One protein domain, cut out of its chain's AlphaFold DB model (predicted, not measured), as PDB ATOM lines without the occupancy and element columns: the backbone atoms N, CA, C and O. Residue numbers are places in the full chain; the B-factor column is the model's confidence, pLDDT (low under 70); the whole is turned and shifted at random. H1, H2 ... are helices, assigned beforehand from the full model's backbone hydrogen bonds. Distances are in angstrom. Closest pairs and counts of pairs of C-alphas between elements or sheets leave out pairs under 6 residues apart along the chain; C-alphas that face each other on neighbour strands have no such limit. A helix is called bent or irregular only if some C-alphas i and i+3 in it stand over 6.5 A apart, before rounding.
ATOM      1  N   ARG A  16      66.007  28.138 208.343       78.75
ATOM      2  CA  ARG A  16      66.018  26.696 208.615       78.75
ATOM      3  C   ARG A  16      64.896  25.978 207.869       78.75
ATOM      4  O   ARG A  16      65.155  24.930 207.285       78.75
ATOM      5  N   GLU A  17      63.707  26.569 207.839       82.56
ATOM      6  CA  GLU A  17      62.548  26.027 207.121       82.56
ATOM      7  C   GLU A  17      62.825  25.917 205.617       82.56
ATOM      8  O   GLU A  17      62.639  24.849 205.032       82.56
ATOM      9  N   ASN A  18      63.405  26.963 205.016       82.62
ATOM     10  CA  ASN A  18      63.806  26.935 203.608       82.62
ATOM     11  C   ASN A  18      64.808  25.805 203.313       82.62
ATOM     12  O   ASN A  18      64.696  25.124 202.296       82.62
ATOM     13  N   LEU A  19      65.785  25.579 204.199       77.56
ATOM     14  CA  LEU A  19      66.800  24.539 204.005       77.56
ATOM     15  C   LEU A  19      66.193  23.128 204.035       77.56
ATOM     16  O   LEU A  19      66.552  22.291 203.210       77.56
ATOM     17  N   GLU A  20      65.284  22.856 204.973       77.81
ATOM     18  CA  GLU A  20      64.610  21.556 205.079       77.81
ATOM     19  C   GLU A  20      63.750  21.282 203.836       77.81
ATOM     20  O   GLU A  20      63.775  20.178 203.289       77.81
ATOM     21  N   GLN A  21      63.084  22.312 203.312       84.00
ATOM     22  CA  GLN A  21      62.317  22.213 202.074       84.00
ATOM     23  C   GLN A  21      63.212  21.903 200.864       84.00
ATOM     24  O   GLN A  21      62.927  20.971 200.111       84.00
ATOM     25  N   TRP A  22      64.330  22.621 200.707       82.50
ATOM     26  CA  TRP A  22      65.306  22.371 199.639       82.50
ATOM     27  C   TRP A  22      65.903  20.964 199.701       82.50
ATOM     28  O   TRP A  22      66.052  20.321 198.664       82.50
ATOM     29  N   LEU A  23      66.215  20.463 200.900       74.19
ATOM     30  CA  LEU A  23      66.728  19.103 201.083       74.19
ATOM     31  C   LEU A  23      65.698  18.047 200.677       74.19
ATOM     32  O   LEU A  23      66.055  17.092 199.991       74.19
ATOM     33  N   ASN A  24      64.428  18.239 201.039       74.62
ATOM     34  CA  ASN A  24      63.356  17.333 200.637       74.62
ATOM     35  C   ASN A  24      63.186  17.317 199.109       74.62
ATOM     36  O   ASN A  24      63.122  16.242 198.512       74.62
ATOM     37  N   TYR A  25      63.195  18.485 198.456       81.56
ATOM     38  CA  TYR A  25      63.137  18.567 196.992       81.56
ATOM     39  C   TYR A  25      64.341  17.913 196.318       81.56
ATOM     40  O   TYR A  25      64.170  17.152 195.365       81.56
ATOM     41  N   ALA A  26      65.551  18.167 196.818       75.56
ATOM     42  CA  ALA A  26      66.767  17.546 196.305       75.56
ATOM     43  C   ALA A  26      66.701  16.019 196.425       75.56
ATOM     44  O   ALA A  26      67.063  15.313 195.493       75.56
ATOM     45  N   PHE A  27      66.183  15.499 197.536       74.88
ATOM     46  CA  PHE A  27      66.078  14.062 197.767       74.88
ATOM     47  C   PHE A  27      65.068  13.379 196.839       74.88
ATOM     48  O   PHE A  27      65.333  12.293 196.329       74.88
ATOM     49  N   ILE A  28      63.931  14.032 196.586       76.62
ATOM     50  CA  ILE A  28      62.897  13.531 195.670       76.62
ATOM     51  C   ILE A  28      63.384  13.575 194.214       76.62
ATOM     52  O   ILE A  28      63.119  12.656 193.443       76.62
ATOM     53  N   THR A  29      64.113  14.626 193.829       79.69
ATOM     54  CA  THR A  29      64.560  14.828 192.438       79.69
ATOM     55  C   THR A  29      65.866  14.106 192.100       79.69
ATOM     56  O   THR A  29      66.073  13.745 190.941       79.69
ATOM     57  N   ALA A  30      66.720  13.832 193.092       77.38
ATOM     58  CA  ALA A  30      68.005  13.158 192.915       77.38
ATOM     59  C   ALA A  30      67.938  11.844 192.111       77.38
ATOM     60  O   ALA A  30      68.690  11.738 191.145       77.38
ATOM     61  N   PRO A  31      67.073  10.853 192.417       75.50
ATOM     62  CA  PRO A  31      67.066   9.587 191.679       75.50
ATOM     63  C   PRO A  31      66.681   9.759 190.205       75.50
ATOM     64  O   PRO A  31      67.239   9.083 189.344       75.50
ATOM     65  N   VAL A  32      65.777  10.694 189.898       81.19
ATOM     66  CA  VAL A  32      65.389  11.010 188.515       81.19
ATOM     67  C   VAL A  32      66.553  11.664 187.773       81.19
ATOM     68  O   VAL A  32      66.870  11.276 186.650       81.19
ATOM     69  N   LEU A  33      67.227  12.622 188.415       82.88
ATOM     70  CA  LEU A  33      68.394  13.288 187.845       82.88
ATOM     71  C   LEU A  33      69.539  12.293 187.590       82.88
ATOM     72  O   LEU A  33      70.170  12.336 186.538       82.88
ATOM     73  N   LEU A  34      69.776  11.369 188.524       77.50
ATOM     74  CA  LEU A  34      70.784  10.314 188.395       77.50
ATOM     75  C   LEU A  34      70.456   9.350 187.253       77.50
ATOM     76  O   LEU A  34      71.323   9.072 186.428       77.50
ATOM     77  N   ALA A  35      69.200   8.907 187.142       80.06
ATOM     78  CA  ALA A  35      68.752   8.089 186.019       80.06
ATOM     79  C   ALA A  35      68.987   8.797 184.672       80.06
ATOM     80  O   ALA A  35      69.519   8.190 183.742       80.06
ATOM     81  N   LEU A  36      68.672  10.095 184.577       84.81
ATOM     82  CA  LEU A  36      68.926  10.902 183.378       84.81
ATOM     83  C   LEU A  36      70.420  11.005 183.050       84.81
ATOM     84  O   LEU A  36      70.809  10.792 181.901       84.81
ATOM     85  N   ILE A  37      71.263  11.288 184.048       84.94
ATOM     86  CA  ILE A  37      72.724  11.333 183.882       84.94
ATOM     87  C   ILE A  37      73.238   9.979 183.388       84.94
ATOM     88  O   ILE A  37      74.037   9.929 182.455       84.94
ATOM     89  N   ARG A  38      72.751   8.872 183.956       81.06
ATOM     90  CA  ARG A  38      73.154   7.522 183.558       81.06
ATOM     91  C   ARG A  38      72.787   7.218 182.107       81.06
ATOM     92  O   ARG A  38      73.630   6.715 181.365       81.06
ATOM     93  N   VAL A  39      71.571   7.558 181.681       84.94
ATOM     94  CA  VAL A  39      71.142   7.402 180.281       84.94
ATOM     95  C   VAL A  39      72.013   8.250 179.346       84.94
ATOM     96  O   VAL A  39      72.461   7.745 178.317       84.94
ATOM     97  N   LEU A  40      72.331   9.495 179.719       88.19
ATOM     98  CA  LEU A  40      73.214  10.380 178.945       88.19
ATOM     99  C   LEU A  40      74.635   9.819 178.795       88.19
ATOM    100  O   LEU A  40      75.193   9.835 177.694       88.19
ATOM    101  N   VAL A  41      75.205   9.290 179.881       85.00
ATOM    102  CA  VAL A  41      76.537   8.669 179.883       85.00
ATOM    103  C   VAL A  41      76.561   7.430 178.985       85.00
ATOM    104  O   VAL A  41      77.471   7.293 178.166       85.00
ATOM    105  N   VAL A  42      75.545   6.562 179.068       83.88
ATOM    106  CA  VAL A  42      75.427   5.367 178.208       83.88
ATOM    107  C   VAL A  42      75.251   5.751 176.737       83.88
ATOM    108  O   VAL A  42      75.885   5.155 175.864       83.88
ATOM    109  N   ALA A  43      74.467   6.793 176.453       88.31
ATOM    110  CA  ALA A  43      74.299   7.326 175.104       88.31
ATOM    111  C   ALA A  43      75.574   7.992 174.552       88.31
ATOM    112  O   ALA A  43      75.626   8.290 173.360       88.31
ATOM    113  N   ARG A  44      76.602   8.232 175.384       87.88
ATOM    114  CA  ARG A  44      77.808   9.009 175.043       87.88
ATOM    115  C   ARG A  44      77.481  10.376 174.428       87.88
ATOM    116  O   ARG A  44      78.209  10.843 173.558       87.88
ATOM    117  N   PHE A  45      76.388  10.996 174.876       88.31
ATOM    118  CA  PHE A  45      75.886  12.270 174.345       88.31
ATOM    119  C   PHE A  45      75.564  12.269 172.832       88.31
ATOM    120  O   PHE A  45      75.508  13.328 172.216       88.31
ATOM    121  N   ASP A  46      75.320  11.100 172.228       92.31
ATOM    122  CA  ASP A  46      74.846  10.973 170.844       92.31
ATOM    123  C   ASP A  46      73.310  11.091 170.802       92.31
ATOM    124  O   ASP A  46      72.594  10.289 171.412       92.31
ATOM    125  N   GLU A  47      72.794  12.096 170.089       94.12
ATOM    126  CA  GLU A  47      71.356  12.386 170.003       94.12
ATOM    127  C   GLU A  47      70.557  11.219 169.401       94.12
ATOM    128  O   GLU A  47      69.438  10.938 169.842       94.12
ATOM    129  N   GLN A  48      71.121  10.505 168.421       91.81
ATOM    130  CA  GLN A  48      70.437   9.381 167.780       91.81
ATOM    131  C   GLN A  48      70.285   8.220 168.761       91.81
ATOM    132  O   GLN A  48      69.194   7.667 168.908       91.81
ATOM    133  N   ARG A  49      71.357   7.895 169.493       89.94
ATOM    134  CA  ARG A  49      71.323   6.845 170.523       89.94
ATOM    135  C   ARG A  49      70.389   7.213 171.657       89.94
ATOM    136  O   ARG A  49      69.634   6.359 172.108       89.94
ATOM    137  N   LEU A  50      70.407   8.473 172.087       92.06
ATOM    138  CA  LEU A  50      69.542   8.960 173.154       92.06
ATOM    139  C   LEU A  50      68.061   8.813 172.787       92.06
ATOM    140  O   LEU A  50      67.290   8.327 173.606       92.06
ATOM    141  N   LYS A  51      67.662   9.167 171.558       91.88
ATOM    142  CA  LYS A  51      66.271   9.004 171.097       91.88
ATOM    143  C   LYS A  51      65.827   7.543 171.104       91.88
ATOM    144  O   LYS A  51      64.734   7.248 171.583       91.88
ATOM    145  N   VAL A  52      66.670   6.633 170.608       91.00
ATOM    146  CA  VAL A  52      66.356   5.196 170.607       91.00
ATOM    147  C   VAL A  52      66.304   4.653 172.034       91.00
ATOM    148  O   VAL A  52      65.337   3.990 172.397       91.00
ATOM    149  N   LEU A  53      67.284   4.989 172.877       89.25
ATOM    150  CA  LEU A  53      67.302   4.587 174.283       89.25
ATOM    151  C   LEU A  53      66.070   5.094 175.026       89.25
ATOM    152  O   LEU A  53      65.452   4.306 175.716       89.25
ATOM    153  N   LEU A  54      65.669   6.358 174.861       90.75
ATOM    154  CA  LEU A  54      64.487   6.920 175.527       90.75
ATOM    155  C   LEU A  54      63.177   6.274 175.069       90.75
ATOM    156  O   LEU A  54      62.271   6.120 175.883       90.75
ATOM    157  N   ARG A  55      63.069   5.889 173.792       90.44
ATOM    158  CA  ARG A  55      61.887   5.188 173.268       90.44
ATOM    159  C   ARG A  55      61.775   3.761 173.809       90.44
ATOM    160  O   ARG A  55      60.672   3.287 174.044       90.44
ATOM    161  N   THR A  56      62.915   3.102 173.980       86.94
ATOM    162  CA  THR A  56      63.021   1.699 174.411       86.94
ATOM    163  C   THR A  56      63.201   1.549 175.921       86.94
ATOM    164  O   THR A  56      63.199   0.439 176.450       86.94
ATOM    165  N   LEU A  57      63.357   2.667 176.636       85.25
ATOM    166  CA  LEU A  57      63.609   2.678 178.065       85.25
ATOM    167  C   LEU A  57      62.381   2.173 178.814       85.25
ATOM    168  O   LEU A  57      61.371   2.872 178.920       85.25
ATOM    169  N   ASP A  58      62.506   1.016 179.450       82.25
ATOM    170  CA  ASP A  58      61.629   0.702 180.565       82.25
ATOM    171  C   ASP A  58      62.021   1.595 181.752       82.25
ATOM    172  O   ASP A  58      62.978   1.332 182.491       82.25
ATOM    173  N   ILE A  59      61.277   2.694 181.906       80.38
ATOM    174  CA  ILE A  59      61.430   3.655 183.004       80.38
ATOM    175  C   ILE A  59      61.415   2.918 184.349       80.38
ATOM    176  O   ILE A  59      62.204   3.251 185.234       80.38
ATOM    177  N   THR A  60      60.581   1.884 184.497       78.62
ATOM    178  CA  THR A  60      60.481   1.102 185.733       78.62
ATOM    179  C   THR A  60      61.783   0.365 186.018       78.62
ATOM    180  O   THR A  60      62.309   0.464 187.127       78.62
ATOM    181  N   ALA A  61      62.352  -0.322 185.022       77.69
ATOM    182  CA  ALA A  61      63.615  -1.040 185.176       77.69
ATOM    183  C   ALA A  61      64.767  -0.092 185.539       77.69
ATOM    184  O   ALA A  61      65.558  -0.391 186.436       77.69
ATOM    185  N   VAL A  62      64.836   1.081 184.902       78.38
ATOM    186  CA  VAL A  62      65.862   2.087 185.208       78.38
ATOM    187  C   VAL A  62      65.702   2.607 186.633       78.38
ATOM    188  O   VAL A  62      66.672   2.593 187.395       78.38
ATOM    189  N   VAL A  63      64.486   2.988 187.029       77.12
ATOM    190  CA  VAL A  63      64.186   3.469 188.383       77.12
ATOM    191  C   VAL A  63      64.538   2.408 189.424       77.12
ATOM    192  O   VAL A  63      65.271   2.709 190.362       77.12
ATOM    193  N   VAL A  64      64.129   1.149 189.237       79.06
ATOM    194  CA  VAL A  64      64.481   0.041 190.142       79.06
ATOM    195  C   VAL A  64      65.996  -0.165 190.195       79.06
ATOM    196  O   VAL A  64      66.563  -0.251 191.284       79.06
ATOM    197  N   SER A  65      66.678  -0.164 189.045       73.56
ATOM    198  CA  SER A  65      68.139  -0.326 188.974       73.56
ATOM    199  C   SER A  65      68.917   0.813 189.639       73.56
ATOM    200  O   SER A  65      70.089   0.634 189.960       73.56
ATOM    201  N   THR A  66      68.275   1.966 189.852       73.56
ATOM    202  CA  THR A  66      68.857   3.142 190.514       73.56
ATOM    203  C   THR A  66      68.488   3.173 191.998       73.56
ATOM    204  O   THR A  66      69.323   3.468 192.848       73.56
ATOM    205  N   ILE A  67      67.259   2.790 192.351       74.00
ATOM    206  CA  ILE A  67      66.793   2.749 193.741       74.00
ATOM    207  C   ILE A  67      67.483   1.634 194.523       74.00
ATOM    208  O   ILE A  67      67.921   1.877 195.642       74.00
ATOM    209  N   VAL A  68      67.603   0.427 193.959       77.38
ATOM    210  CA  VAL A  68      68.221  -0.728 194.638       77.38
ATOM    211  C   VAL A  68      69.623  -0.405 195.187       77.38
ATOM    212  O   VAL A  68      69.842  -0.633 196.379       77.38
ATOM    213  N   PRO A  69      70.563   0.159 194.401       69.56
ATOM    214  CA  PRO A  69      71.877   0.543 194.915       69.56
ATOM    215  C   PRO A  69      71.841   1.714 195.909       69.56
ATOM    216  O   PRO A  69      72.729   1.821 196.749       69.56
ATOM    217  N   VAL A  70      70.841   2.595 195.842       70.44
ATOM    218  CA  VAL A  70      70.711   3.749 196.751       70.44
ATOM    219  C   VAL A  70      69.992   3.375 198.057       70.44
ATOM    220  O   VAL A  70      70.189   4.027 199.082       70.44
ATOM    221  N   LEU A  71      69.224   2.283 198.072       73.69
ATOM    222  CA  LEU A  71      68.443   1.809 199.217       73.69
ATOM    223  C   LEU A  71      69.251   1.695 200.526       73.69
ATOM    224  O   LEU A  71      68.748   2.140 201.560       73.69
ATOM    225  N   PRO A  72      70.499   1.179 200.535       69.69
ATOM    226  CA  PRO A  72      71.315   1.127 201.748       69.69
ATOM    227  C   PRO A  72      71.649   2.515 202.307       69.69
ATOM    228  O   PRO A  72      71.718   2.685 203.524       69.69
ATOM    229  N   LEU A  73      71.825   3.519 201.440       69.44
ATOM    230  CA  LEU A  73      72.064   4.901 201.859       69.44
ATOM    231  C   LEU A  73      70.802   5.502 202.484       69.44
ATOM    232  O   LEU A  73      70.891   6.133 203.537       69.44
ATOM    233  N   LEU A  74      69.629   5.251 201.890       71.06
ATOM    234  CA  LEU A  74      68.335   5.650 202.460       71.06
ATOM    235  C   LEU A  74      68.121   5.007 203.832       71.06
ATOM    236  O   LEU A  74      67.774   5.694 204.790       71.06
ATOM    237  N   ALA A  75      68.389   3.705 203.948       72.81
ATOM    238  CA  ALA A  75      68.310   2.984 205.212       72.81
ATOM    239  C   ALA A  75      69.274   3.577 206.252       72.81
ATOM    240  O   ALA A  75      68.869   3.839 207.382       72.81
ATOM    241  N   GLY A  76      70.521   3.865 205.867       72.12
ATOM    242  CA  GLY A  76      71.501   4.531 206.727       72.12
ATOM    243  C   GLY A  76      71.044   5.918 207.194       72.12
ATOM    244  O   GLY A  76      71.206   6.258 208.366       72.12
ATOM    245  N   PHE A  77      70.414   6.696 206.312       70.25
ATOM    246  CA  PHE A  77      69.837   7.996 206.652       70.25
ATOM    247  C   PHE A  77      68.681   7.867 207.651       70.25
ATOM    248  O   PHE A  77      68.690   8.540 208.682       70.25
ATOM    249  N   VAL A  78      67.725   6.967 207.399       75.12
ATOM    250  CA  VAL A  78      66.609   6.691 208.321       75.12
ATOM    251  C   VAL A  78      67.141   6.260 209.685       75.12
ATOM    252  O   VAL A  78      66.699   6.773 210.708       75.12
ATOM    253  N   VAL A  79      68.143   5.382 209.712       75.88
ATOM    254  CA  VAL A  79      68.820   4.961 210.943       75.88
ATOM    255  C   VAL A  79      69.428   6.158 211.664       75.88
ATOM    256  O   VAL A  79      69.227   6.295 212.866       75.88
ATOM    257  N   ALA A  80      70.134   7.046 210.964       70.12
ATOM    258  CA  ALA A  80      70.724   8.237 211.571       70.12
ATOM    259  C   ALA A  80      69.663   9.174 212.174       70.12
ATOM    260  O   ALA A  80      69.862   9.695 213.274       70.12
ATOM    261  N   VAL A  81      68.524   9.358 211.494       74.00
ATOM    262  CA  VAL A  81      67.385  10.140 212.004       74.00
ATOM    263  C   VAL A  81      66.782   9.474 213.242       74.00
ATOM    264  O   VAL A  81      66.634  10.120 214.274       74.00
ATOM    265  N   VAL A  82      66.512   8.169 213.189       77.94
ATOM    266  CA  VAL A  82      65.965   7.408 214.324       77.94
ATOM    267  C   VAL A  82      66.919   7.431 215.522       77.94
ATOM    268  O   VAL A  82      66.489   7.622 216.655       77.94
ATOM    269  N   LEU A  83      68.229   7.296 215.295       76.56
ATOM    270  CA  LEU A  83      69.245   7.375 216.349       76.56
ATOM    271  C   LEU A  83      69.307   8.747 217.017       76.56
ATOM    272  O   LEU A  83      69.655   8.821 218.198       76.56
ATOM    273  N   ARG A  84      68.991   9.812 216.274       75.44
ATOM    274  CA  ARG A  84      68.905  11.169 216.810       75.44
ATOM    275  C   ARG A  84      67.731  11.300 217.778       75.44
ATOM    276  O   ARG A  84      67.940  11.805 218.876       75.44
ATOM    277  N   GLU A  85      66.570  10.744 217.440       79.75
ATOM    278  CA  GLU A  85      65.387  10.846 218.312       79.75
ATOM    279  C   GLU A  85      65.433   9.858 219.478       79.75
ATOM    280  O   GLU A  85      64.913  10.123 220.558       79.75
ATOM    281  N   LEU A  86      66.151   8.745 219.323       82.31
ATOM    282  CA  LEU A  86      66.460   7.824 220.419       82.31
ATOM    283  C   LEU A  86      67.555   8.348 221.367       82.31
ATOM    284  O   LEU A  86      67.947   7.627 222.290       82.31
ATOM    285  N   SER A  87      68.063   9.571 221.173       77.38
ATOM    286  CA  SER A  87      69.130  10.147 222.003       77.38
ATOM    287  C   SER A  87      68.763  10.197 223.491       77.38
ATOM    288  O   SER A  87      69.633   9.967 224.330       77.38
ATOM    289  N   ASP A  88      67.486  10.391 223.822       84.94
ATOM    290  CA  ASP A  88      67.013  10.468 225.213       84.94
ATOM    291  C   ASP A  88      66.929   9.094 225.904       84.94
ATOM    292  O   ASP A  88      66.718   8.999 227.114       84.94
ATOM    293  N   ARG A  89      67.112   7.994 225.158       88.88
ATOM    294  CA  ARG A  89      67.047   6.615 225.667       88.88
ATOM    295  C   ARG A  89      68.318   5.837 225.294       88.88
ATOM    296  O   ARG A  89      68.304   5.029 224.359       88.88
ATOM    297  N   PRO A  90      69.425   5.993 226.050       82.19
ATOM    298  CA  PRO A  90      70.749   5.502 225.652       82.19
ATOM    299  C   PRO A  90      70.832   3.974 225.499       82.19
ATOM    300  O   PRO A  90      71.584   3.472 224.663       82.19
ATOM    301  N   TRP A  91      70.040   3.221 226.267       87.75
ATOM    302  CA  TRP A  91      70.007   1.759 226.183       87.75
ATOM    303  C   TRP A  91      69.331   1.250 224.898       87.75
ATOM    304  O   TRP A  91      69.870   0.357 224.241       87.75
ATOM    305  N   TRP A  92      68.206   1.855 224.494       83.81
ATOM    306  CA  TRP A  92      67.535   1.564 223.220       83.81
ATOM    307  C   TRP A  92      68.415   1.940 222.040       83.81
ATOM    308  O   TRP A  92      68.558   1.151 221.110       83.81
ATOM    309  N   ARG A  93      69.069   3.105 222.112       81.38
ATOM    310  CA  ARG A  93      70.006   3.559 221.084       81.38
ATOM    311  C   ARG A  93      71.124   2.540 220.856       81.38
ATOM    312  O   ARG A  93      71.361   2.162 219.715       81.38
ATOM    313  N   ARG A  94      71.763   2.025 221.919       78.69
ATOM    314  CA  ARG A  94      72.801   0.979 221.797       78.69
ATOM    315  C   ARG A  94      72.272  -0.295 221.136       78.69
ATOM    316  O   ARG A  94      72.912  -0.794 220.217       78.69
ATOM    317  N   ARG A  95      71.107  -0.803 221.563       85.50
ATOM    318  CA  ARG A  95      70.498  -1.999 220.949       85.50
ATOM    319  C   ARG A  95      70.177  -1.783 219.474       85.50
ATOM    320  O   ARG A  95      70.459  -2.659 218.666       85.50
ATOM    321  N   PHE A  96      69.645  -0.615 219.124       81.88
ATOM    322  CA  PHE A  96      69.317  -0.271 217.745       81.88
ATOM    323  C   PHE A  96      70.571  -0.192 216.865       81.88
ATOM    324  O   PHE A  96      70.600  -0.820 215.812       81.88
ATOM    325  N   VAL A  97      71.638   0.481 217.322       79.88
ATOM    326  CA  VAL A  97      72.929   0.520 216.602       79.88
ATOM    327  C   VAL A  97      73.480  -0.886 216.377       79.88
ATOM    328  O   VAL A  97      73.921  -1.185 215.273       79.88
ATOM    329  N   VAL A  98      73.450  -1.754 217.394       80.38
ATOM    330  CA  VAL A  98      73.971  -3.125 217.279       80.38
ATOM    331  C   VAL A  98      73.140  -3.954 216.300       80.38
ATOM    332  O   VAL A  98      73.715  -4.609 215.439       80.38
ATOM    333  N   LEU A  99      71.807  -3.902 216.387       83.50
ATOM    334  CA  LEU A  99      70.921  -4.651 215.488       83.50
ATOM    335  C   LEU A  99      71.060  -4.190 214.037       83.50
ATOM    336  O   LEU A  99      71.216  -5.016 213.141       83.50
ATOM    337  N   VAL A 100      71.052  -2.878 213.809       80.38
ATOM    338  CA  VAL A 100      71.225  -2.301 212.475       80.38
ATOM    339  C   VAL A 100      72.625  -2.592 211.939       80.38
ATOM    340  O   VAL A 100      72.766  -3.022 210.800       80.38
ATOM    341  N   GLY A 101      73.659  -2.416 212.763       74.31
ATOM    342  CA  GLY A 101      75.037  -2.733 212.399       74.31
ATOM    343  C   GLY A 101      75.211  -4.203 212.019       74.31
ATOM    344  O   GLY A 101      75.829  -4.491 210.998       74.31
ATOM    345  N   ALA A 102      74.614  -5.126 212.779       78.69
ATOM    346  CA  ALA A 102      74.637  -6.559 212.492       78.69
ATOM    347  C   ALA A 102      73.875  -6.910 211.206       78.69
ATOM    348  O   ALA A 102      74.401  -7.642 210.371       78.69
ATOM    349  N   PHE A 103      72.674  -6.355 211.007       78.94
ATOM    350  CA  PHE A 103      71.893  -6.544 209.782       78.94
ATOM    351  C   PHE A 103      72.661  -6.067 208.542       78.94
ATOM    352  O   PHE A 103      72.696  -6.746 207.517       78.94
ATOM    353  N   LEU A 104      73.334  -4.922 208.649       69.75
ATOM    354  CA  LEU A 104      74.105  -4.347 207.552       69.75
ATOM    355  C   LEU A 104      75.417  -5.095 207.296       69.75
ATOM    356  O   LEU A 104      75.777  -5.278 206.137       69.75
ATOM    357  N   LEU A 105      76.101  -5.579 208.337       70.31
ATOM    358  CA  LEU A 105      77.249  -6.486 208.202       70.31
ATOM    359  C   LEU A 105      76.854  -7.799 207.519       70.31
ATOM    360  O   LEU A 105      77.591  -8.301 206.673       70.31
ATOM    361  N   LEU A 106      75.673  -8.328 207.841       76.25
ATOM    362  CA  LEU A 106      75.140  -9.516 207.186       76.25
ATOM    363  C   LEU A 106      74.837  -9.237 205.706       76.25
ATOM    364  O   LEU A 106      75.246 -10.006 204.842       76.25
ATOM    365  N   GLY A 107      74.203  -8.103 205.388       67.88
ATOM    366  CA  GLY A 107      73.964  -7.683 204.001       67.88
ATOM    367  C   GLY A 107      75.255  -7.431 203.210       67.88
ATOM    368  O   GLY A 107      75.348  -7.780 202.031       67.88
ATOM    369  N   ALA A 108      76.275  -6.877 203.872       64.88
ATOM    370  CA  ALA A 108      77.611  -6.664 203.324       64.88
ATOM    371  C   ALA A 108      78.286  -7.974 202.909       64.88
ATOM    372  O   ALA A 108      78.872  -8.044 201.832       64.88
ATOM    373  N   ALA A 109      78.156  -9.013 203.735       67.50
ATOM    374  CA  ALA A 109      78.693 -10.336 203.447       67.50
ATOM    375  C   ALA A 109      77.990 -11.019 202.263       67.50
ATOM    376  O   ALA A 109      78.592 -11.865 201.608       67.50
ATOM    377  N   VAL A 110      76.731 -10.657 201.982       66.62
ATOM    378  CA  VAL A 110      75.944 -11.332 200.949       66.62
ATOM    379  C   VAL A 110      76.338 -10.869 199.551       66.62
ATOM    380  O   VAL A 110      76.752 -11.737 198.798       66.62
ATOM    381  N   LYS A 111      76.252  -9.575 199.183       58.44
ATOM    382  CA  LYS A 111      76.639  -9.072 197.831       58.44
ATOM    383  C   LYS A 111      76.850  -7.552 197.706       58.44
ATOM    384  O   LYS A 111      76.930  -7.055 196.583       58.44
ATOM    385  N   LEU A 112      76.898  -6.776 198.792       60.53
ATOM    386  CA  LEU A 112      77.008  -5.318 198.639       60.53
ATOM    387  C   LEU A 112      78.417  -4.922 198.161       60.53
ATOM    388  O   LEU A 112      79.403  -5.335 198.773       60.53
ATOM    389  N   PRO A 113      78.537  -4.094 197.106       63.78
ATOM    390  CA  PRO A 113      79.814  -3.522 196.692       63.78
ATOM    391  C   PRO A 113      80.552  -2.883 197.875       63.78
ATOM    392  O   PRO A 113      79.945  -2.139 198.648       63.78
ATOM    393  N   MET A 114      81.862  -3.139 198.001       62.75
ATOM    394  CA  MET A 114      82.717  -2.642 199.100       62.75
ATOM    395  C   MET A 114      82.583  -1.129 199.361       62.75
ATOM    396  O   MET A 114      82.814  -0.660 200.471       62.75
ATOM    397  N   ALA A 115      82.181  -0.352 198.355       61.06
ATOM    398  CA  ALA A 115      81.918   1.073 198.508       61.06
ATOM    399  C   ALA A 115      80.810   1.375 199.537       61.06
ATOM    400  O   ALA A 115      80.963   2.285 200.349       61.06
ATOM    401  N   TYR A 116      79.722   0.597 199.565       64.44
ATOM    402  CA  TYR A 116      78.622   0.825 200.511       64.44
ATOM    403  C   TYR A 116      79.021   0.498 201.944       64.44
ATOM    404  O   TYR A 116      78.640   1.211 202.872       64.44
ATOM    405  N   THR A 117      79.810  -0.562 202.126       66.38
ATOM    406  CA  THR A 117      80.285  -0.975 203.448       66.38
ATOM    407  C   THR A 117      81.231   0.073 204.018       66.38
ATOM    408  O   THR A 117      81.095   0.441 205.182       66.38
ATOM    409  N   PHE A 118      82.112   0.644 203.193       68.19
ATOM    410  CA  PHE A 118      83.021   1.714 203.601       68.19
ATOM    411  C   PHE A 118      82.279   2.954 204.112       68.19
ATOM    412  O   PHE A 118      82.560   3.454 205.200       68.19
ATOM    413  N   VAL A 119      81.289   3.430 203.362       67.81
ATOM    414  CA  VAL A 119      80.526   4.644 203.699       67.81
ATOM    415  C   VAL A 119      79.739   4.441 204.982       67.81
ATOM    416  O   VAL A 119      79.732   5.300 205.864       67.81
ATOM    417  N   LEU A 120      79.143   3.262 205.125       68.56
ATOM    418  CA  LEU A 120      78.440   2.886 206.335       68.56
ATOM    419  C   LEU A 120      79.378   2.798 207.547       68.56
ATOM    420  O   LEU A 120      79.028   3.288 208.618       68.56
ATOM    421  N   LEU A 121      80.571   2.219 207.387       70.75
ATOM    422  CA  LEU A 121      81.585   2.156 208.441       70.75
ATOM    423  C   LEU A 121      82.053   3.550 208.860       70.75
ATOM    424  O   LEU A 121      82.258   3.779 210.049       70.75
ATOM    425  N   VAL A 122      82.163   4.499 207.925       71.31
ATOM    426  CA  VAL A 122      82.457   5.903 208.248       71.31
ATOM    427  C   VAL A 122      81.328   6.510 209.086       71.31
ATOM    428  O   VAL A 122      81.603   7.114 210.122       71.31
ATOM    429  N   VAL A 123      80.063   6.314 208.701       70.75
ATOM    430  CA  VAL A 123      78.902   6.817 209.462       70.75
ATOM    431  C   VAL A 123      78.847   6.195 210.862       70.75
ATOM    432  O   VAL A 123      78.758   6.918 211.858       70.75
ATOM    433  N   LEU A 124      78.961   4.866 210.957       70.31
ATOM    434  CA  LEU A 124      78.997   4.129 212.223       70.31
ATOM    435  C   LEU A 124      80.178   4.564 213.090       70.31
ATOM    436  O   LEU A 124      79.999   4.794 214.281       70.31
ATOM    437  N   GLY A 125      81.365   4.721 212.508       72.62
ATOM    438  CA  GLY A 125      82.566   5.172 213.204       72.62
ATOM    439  C   GLY A 125      82.412   6.579 213.775       72.62
ATOM    440  O   GLY A 125      82.753   6.810 214.935       72.62
ATOM    441  N   VAL A 126      81.827   7.509 213.010       70.00
ATOM    442  CA  VAL A 126      81.528   8.871 213.482       70.00
ATOM    443  C   VAL A 126      80.524   8.848 214.636       70.00
ATOM    444  O   VAL A 126      80.717   9.557 215.625       70.00
ATOM    445  N   GLU A 127      79.471   8.035 214.553       70.38
ATOM    446  CA  GLU A 127      78.473   7.925 215.624       70.38
ATOM    447  C   GLU A 127      79.016   7.225 216.878       70.38
ATOM    448  O   GLU A 127      78.775   7.689 217.995       70.38
ATOM    449  N   LEU A 128      79.816   6.168 216.719       72.06
ATOM    450  CA  LEU A 128      80.507   5.495 217.821       72.06
ATOM    451  C   LEU A 128      81.514   6.427 218.506       72.06
ATOM    452  O   LEU A 128      81.583   6.457 219.733       72.06
ATOM    453  N   TRP A 129      82.240   7.242 217.738       70.75
ATOM    454  CA  TRP A 129      83.154   8.249 218.280       70.75
ATOM    455  C   TRP A 129      82.425   9.360 219.047       70.75
ATOM    456  O   TRP A 129      82.908   9.840 220.070       70.75
ATOM    457  N   ARG A 130      81.223   9.754 218.605       67.62
ATOM    458  CA  ARG A 130      80.365  10.678 219.369       67.62
ATOM    459  C   ARG A 130      79.860  10.050 220.668       67.62
ATOM    460  O   ARG A 130      79.712  10.752 221.664       67.62
ATOM    461  N   LEU A 131      79.575   8.748 220.643       67.00
ATOM    462  CA  LEU A 131      79.066   7.974 221.776       67.00
ATOM    463  C   LEU A 131      80.111   7.695 222.857       67.00
ATOM    464  O   LEU A 131      79.741   7.584 224.022       67.00
ATOM    465  N   SER A 132      81.392   7.588 222.505       73.19
ATOM    466  CA  SER A 132      82.470   7.255 223.446       73.19
ATOM    467  C   SER A 132      82.834   8.384 224.423       73.19
ATOM    468  O   SER A 132      83.847   8.303 225.110       73.19
ATOM    469  N   GLY A 133      82.017   9.437 224.519       58.81
ATOM    470  CA  GLY A 133      82.187  10.489 225.524       58.81
ATOM    471  C   GLY A 133      83.293  11.496 225.208       58.81
ATOM    472  O   GLY A 133      83.488  12.439 225.966       58.81
ATOM    473  N   GLY A 134      83.960  11.402 224.051       55.75
ATOM    474  CA  GLY A 134      84.997  12.360 223.635       55.75
ATOM    475  C   GLY A 134      84.501  13.796 223.392       55.75
ATOM    476  O   GLY A 134      85.277  14.646 222.957       55.75
ATOM    477  N   VAL A 135      83.214  14.079 223.626       49.97
ATOM    478  CA  VAL A 135      82.519  15.284 223.156       49.97
ATOM    479  C   VAL A 135      82.360  16.368 224.225       49.97
ATOM    480  O   VAL A 135      82.176  17.522 223.837       49.97
ATOM    481  N   GLU A 136      82.530  16.077 225.520       55.41
ATOM    482  CA  GLU A 136      82.305  17.058 226.608       55.41
ATOM    483  C   GLU A 136      83.182  18.327 226.526       55.41
ATOM    484  O   GLU A 136      82.866  19.336 227.148       55.41
ATOM    485  N   ARG A 137      84.228  18.347 225.686       53.41
ATOM    486  CA  ARG A 137      85.060  19.542 225.420       53.41
ATOM    487  C   ARG A 137      85.248  19.905 223.950       53.41
ATOM    488  O   ARG A 137      86.124  20.700 223.606       53.41
ATOM    489  N   THR A 138      84.480  19.321 223.037       52.31
ATOM    490  CA  THR A 138      84.741  19.542 221.609       52.31
ATOM    491  C   THR A 138      83.992  20.755 221.072       52.31
ATOM    492  O   THR A 138      82.767  20.786 220.997       52.31
ATOM    493  N   SER A 139      84.780  21.770 220.711       67.88
ATOM    494  CA  SER A 139      84.353  23.046 220.141       67.88
ATOM    495  C   SER A 139      83.335  22.876 219.007       67.88
ATOM    496  O   SER A 139      83.363  21.903 218.250       67.88
ATOM    497  N   VAL A 140      82.458  23.873 218.841       70.19
ATOM    498  CA  VAL A 140      81.475  23.992 217.741       70.19
ATOM    499  C   VAL A 140      82.090  23.662 216.368       70.19
ATOM    500  O   VAL A 140      81.424  23.099 215.494       70.19
ATOM    501  N   VAL A 141      83.389  23.937 216.212       69.56
ATOM    502  CA  VAL A 141      84.215  23.612 215.045       69.56
ATOM    503  C   VAL A 141      84.261  22.107 214.759       69.56
ATOM    504  O   VAL A 141      84.003  21.714 213.628       69.56
ATOM    505  N   LYS A 142      84.483  21.240 215.757       69.00
ATOM    506  CA  LYS A 142      84.516  19.774 215.567       69.00
ATOM    507  C   LYS A 142      83.152  19.209 215.156       69.00
ATOM    508  O   LYS A 142      83.087  18.312 214.318       69.00
ATOM    509  N   ARG A 143      82.046  19.777 215.659       66.62
ATOM    510  CA  ARG A 143      80.683  19.418 215.209       66.62
ATOM    511  C   ARG A 143      80.402  19.844 213.766       66.62
ATOM    512  O   ARG A 143      79.734  19.109 213.041       66.62
ATOM    513  N   ARG A 144      80.862  21.032 213.350       70.06
ATOM    514  CA  ARG A 144      80.743  21.482 211.950       70.06
ATOM    515  C   ARG A 144      81.610  20.629 211.029       70.06
ATOM    516  O   ARG A 144      81.108  20.158 210.016       70.06
ATOM    517  N   LEU A 145      82.848  20.355 211.432       71.25
ATOM    518  CA  LEU A 145      83.775  19.523 210.674       71.25
ATOM    519  C   LEU A 145      83.237  18.099 210.500       71.25
ATOM    520  O   LEU A 145      83.211  17.602 209.386       71.25
ATOM    521  N   GLY A 146      82.697  17.481 211.554       67.06
ATOM    522  CA  GLY A 146      82.087  16.152 211.447       67.06
ATOM    523  C   GLY A 146      80.876  16.103 210.506       67.06
ATOM    524  O   GLY A 146      80.681  15.108 209.814       67.06
ATOM    525  N   ARG A 147      80.071  17.175 210.438       70.50
ATOM    526  CA  ARG A 147      78.978  17.280 209.454       70.50
ATOM    527  C   ARG A 147      79.499  17.433 208.028       70.50
ATOM    528  O   ARG A 147      78.975  16.773 207.140       70.50
ATOM    529  N   LEU A 148      80.525  18.257 207.822       69.12
ATOM    530  CA  LEU A 148      81.154  18.429 206.511       69.12
ATOM    531  C   LEU A 148      81.800  17.131 206.024       69.12
ATOM    532  O   LEU A 148      81.580  16.746 204.884       69.12
ATOM    533  N   VAL A 149      82.527  16.427 206.893       68.12
ATOM    534  CA  VAL A 149      83.159  15.143 206.563       68.12
ATOM    535  C   VAL A 149      82.109  14.088 206.220       68.12
ATOM    536  O   VAL A 149      82.273  13.398 205.222       68.12
ATOM    537  N   MET A 150      81.005  13.991 206.973       65.44
ATOM    538  CA  MET A 150      79.913  13.078 206.605       65.44
ATOM    539  C   MET A 150      79.246  13.459 205.282       65.44
ATOM    540  O   MET A 150      78.998  12.582 204.458       65.44
ATOM    541  N   GLY A 151      78.968  14.747 205.064       69.00
ATOM    542  CA  GLY A 151      78.380  15.224 203.811       69.00
ATOM    543  C   GLY A 151      79.277  14.916 202.614       69.00
ATOM    544  O   GLY A 151      78.810  14.365 201.623       69.00
ATOM    545  N   LEU A 152      80.579  15.180 202.746       70.06
ATOM    546  CA  LEU A 152      81.574  14.889 201.719       70.06
ATOM    547  C   LEU A 152      81.723  13.383 201.480       70.06
ATOM    548  O   LEU A 152      81.718  12.956 200.333       70.06
ATOM    549  N   ALA A 153      81.802  12.571 202.537       64.25
ATOM    550  CA  ALA A 153      81.880  11.118 202.409       64.25
ATOM    551  C   ALA A 153      80.641  10.544 201.706       64.25
ATOM    552  O   ALA A 153      80.775   9.681 200.846       64.25
ATOM    553  N   THR A 154      79.450  11.066 202.012       66.75
ATOM    554  CA  THR A 154      78.196  10.671 201.348       66.75
ATOM    555  C   THR A 154      78.183  11.102 199.881       66.75
ATOM    556  O   THR A 154      77.794  10.326 199.016       66.75
ATOM    557  N   LEU A 155      78.654  12.312 199.572       69.06
ATOM    558  CA  LEU A 155      78.755  12.790 198.192       69.06
ATOM    559  C   LEU A 155      79.726  11.925 197.374       69.06
ATOM    560  O   LEU A 155      79.393  11.495 196.275       69.06
ATOM    561  N   VAL A 156      80.906  11.633 197.930       69.44
ATOM    562  CA  VAL A 156      81.925  10.783 197.298       69.44
ATOM    563  C   VAL A 156      81.417   9.351 197.136       69.44
ATOM    564  O   VAL A 156      81.680   8.742 196.108       69.44
ATOM    565  N   ALA A 157      80.649   8.828 198.094       67.12
ATOM    566  CA  ALA A 157      79.990   7.528 197.993       67.12
ATOM    567  C   ALA A 157      79.066   7.437 196.783       67.12
ATOM    568  O   ALA A 157      79.180   6.514 195.981       67.12
ATOM    569  N   VAL A 158      78.152   8.404 196.671       69.31
ATOM    570  CA  VAL A 158      77.174   8.473 195.586       69.31
ATOM    571  C   VAL A 158      77.906   8.646 194.266       69.31
ATOM    572  O   VAL A 158      77.676   7.875 193.344       69.31
ATOM    573  N   ALA A 159      78.862   9.575 194.199       68.06
ATOM    574  CA  ALA A 159      79.673   9.783 193.008       68.06
ATOM    575  C   ALA A 159      80.448   8.519 192.612       68.06
ATOM    576  O   ALA A 159      80.503   8.197 191.436       68.06
ATOM    577  N   TYR A 160      81.014   7.777 193.564       69.31
ATOM    578  CA  TYR A 160      81.740   6.538 193.294       69.31
ATOM    579  C   TYR A 160      80.806   5.437 192.780       69.31
ATOM    580  O   TYR A 160      81.082   4.816 191.758       69.31
ATOM    581  N   VAL A 161      79.683   5.207 193.461       67.38
ATOM    582  CA  VAL A 161      78.673   4.223 193.052       67.38
ATOM    583  C   VAL A 161      78.161   4.521 191.650       67.38
ATOM    584  O   VAL A 161      78.089   3.618 190.824       67.38
ATOM    585  N   GLU A 162      77.852   5.782 191.373       66.88
ATOM    586  CA  GLU A 162      77.351   6.207 190.074       66.88
ATOM    587  C   GLU A 162      78.445   6.143 189.016       66.88
ATOM    588  O   GLU A 162      78.227   5.602 187.943       66.88
ATOM    589  N   PHE A 163      79.661   6.595 189.307       65.62
ATOM    590  CA  PHE A 163      80.745   6.589 188.329       65.62
ATOM    591  C   PHE A 163      81.158   5.165 187.933       65.62
ATOM    592  O   PHE A 163      81.302   4.856 186.750       65.62
ATOM    593  N   PHE A 164      81.297   4.266 188.909       63.75
ATOM    594  CA  PHE A 164      81.667   2.879 188.637       63.75
ATOM    595  C   PHE A 164      80.470   2.038 188.169       63.75
ATOM    596  O   PHE A 164      80.636   1.172 187.310       63.75
ATOM    597  N   GLY A 165      79.259   2.314 188.656       63.62
ATOM    598  CA  GLY A 165      78.030   1.613 188.275       63.62
ATOM    599  C   GLY A 165      77.457   2.037 186.918       63.62
ATOM    600  O   GLY A 165      76.981   1.184 186.170       63.62
ATOM    601  N   ALA A 166      77.545   3.319 186.553       58.00
ATOM    602  CA  ALA A 166      77.040   3.846 185.280       58.00
ATOM    603  C   ALA A 166      77.860   3.380 184.073       58.00
ATOM    604  O   ALA A 166      77.348   3.375 182.957       58.00
ATOM    605  N   SER A 167      79.106   2.942 184.288       61.03
ATOM    606  CA  SER A 167      79.933   2.357 183.225       61.03
ATOM    607  C   SER A 167      79.384   1.022 182.700       61.03
ATOM    608  O   SER A 167      79.704   0.617 181.582       61.03
ATOM    609  N   ARG A 168      78.526   0.346 183.479       71.50
ATOM    610  CA  ARG A 168      77.870  -0.902 183.087       71.50
ATOM    611  C   ARG A 168      76.437  -0.609 182.643       71.50
ATOM    612  O   ARG A 168      75.627  -0.061 183.401       71.50
TER     613      ARG A 168
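AT A GLANCE: This is residues 16 to 168 of the 262 residues of an uncharacterized protein of Saccharothrix variisporea (UniProt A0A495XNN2). Long helices run up and down beside one another in a loose, flat bundle: the helical hairpins H3 and H4, H4 and H5, and H5 and H6 follow one another, and H1b joins H3 and H6 near one end. H2 lies beyond H1b at that end of the long axis, and residues 16 to 26 of H1a stick out as an arm. The printed part has 153 residues with six named helices, H1 to H6 in order, and no named strand; the class is all helix. It is loose, with a radius of gyration of the C-alphas of 18.5 A, and spans 60 by 39 by 21 A.

HOW THE PARTS SIT: H1, residues 16 to 42, was assigned as one helix by its hydrogen bonds but is bent: C-alphas 28 and 31 are 7.0 A apart. Its arms H1a, residues 16 to 28, and H1b, residues 31 to 42, stand at a steep tilt of 45 degrees; H1a touches no helix. H2, residues 47 to 56, only just touches H1b, with 3 pairs of C-alphas within 8 A; the closest are Leu 40 and Leu 50, 7.0 A. H3, residues 59 to 88, has a kink of 50 degrees near residue 69 and is irregular, with C-alphas 85 and 88 7.1 A apart. Its residues 62 to 67 alone touch H1b, closest at the C-alphas of Ala 35 and Thr 66, 6.7 A. H4, residues 90 to 110, forms a hairpin with H3 at a shallow tilt of 25 degrees, opposite ways; the closest C-alphas are Leu 86 and Arg 93, 5.6 A. H5, residues 114 to 131, forms a hairpin with H4, closest at the C-alphas of Ala 108 and Thr 117, 6.3 A. H6, residues 140 to 166, forms a hairpin with H5 at a shallow tilt of 12 degrees; the closest C-alphas are Val 119 and Ala 157, 6.4 A. Residues 162 to 166 of H6 alone touch H1b, closest at the C-alphas of Arg 38 and Ala 166, 5.6 A. H4 and H6 are apart. In H1a, H1b, H2, H4, H5 and H6 every O i to N i+4 pair is within hydrogen-bond range; in H3, 22 of 26 are.

IN THESE COORDINATES: H1a begins at C-alpha 16, (66.018, 26.696, 208.615). H3 is 43.1 A long, H4 30.3 A, H5 25.3 A and H6 38.5 A, which ends at C-alpha 166, (77.040, 3.846, 185.280).

THE WHOLE: The C-alphas farthest apart are those of Gln 48 and Glu 136, 60.5 A. The printed part has no cut and no long link. Mean pLDDT of the printed part is 74.6; 50 residues are under 70, among them 107 to 120 and 153 to 167.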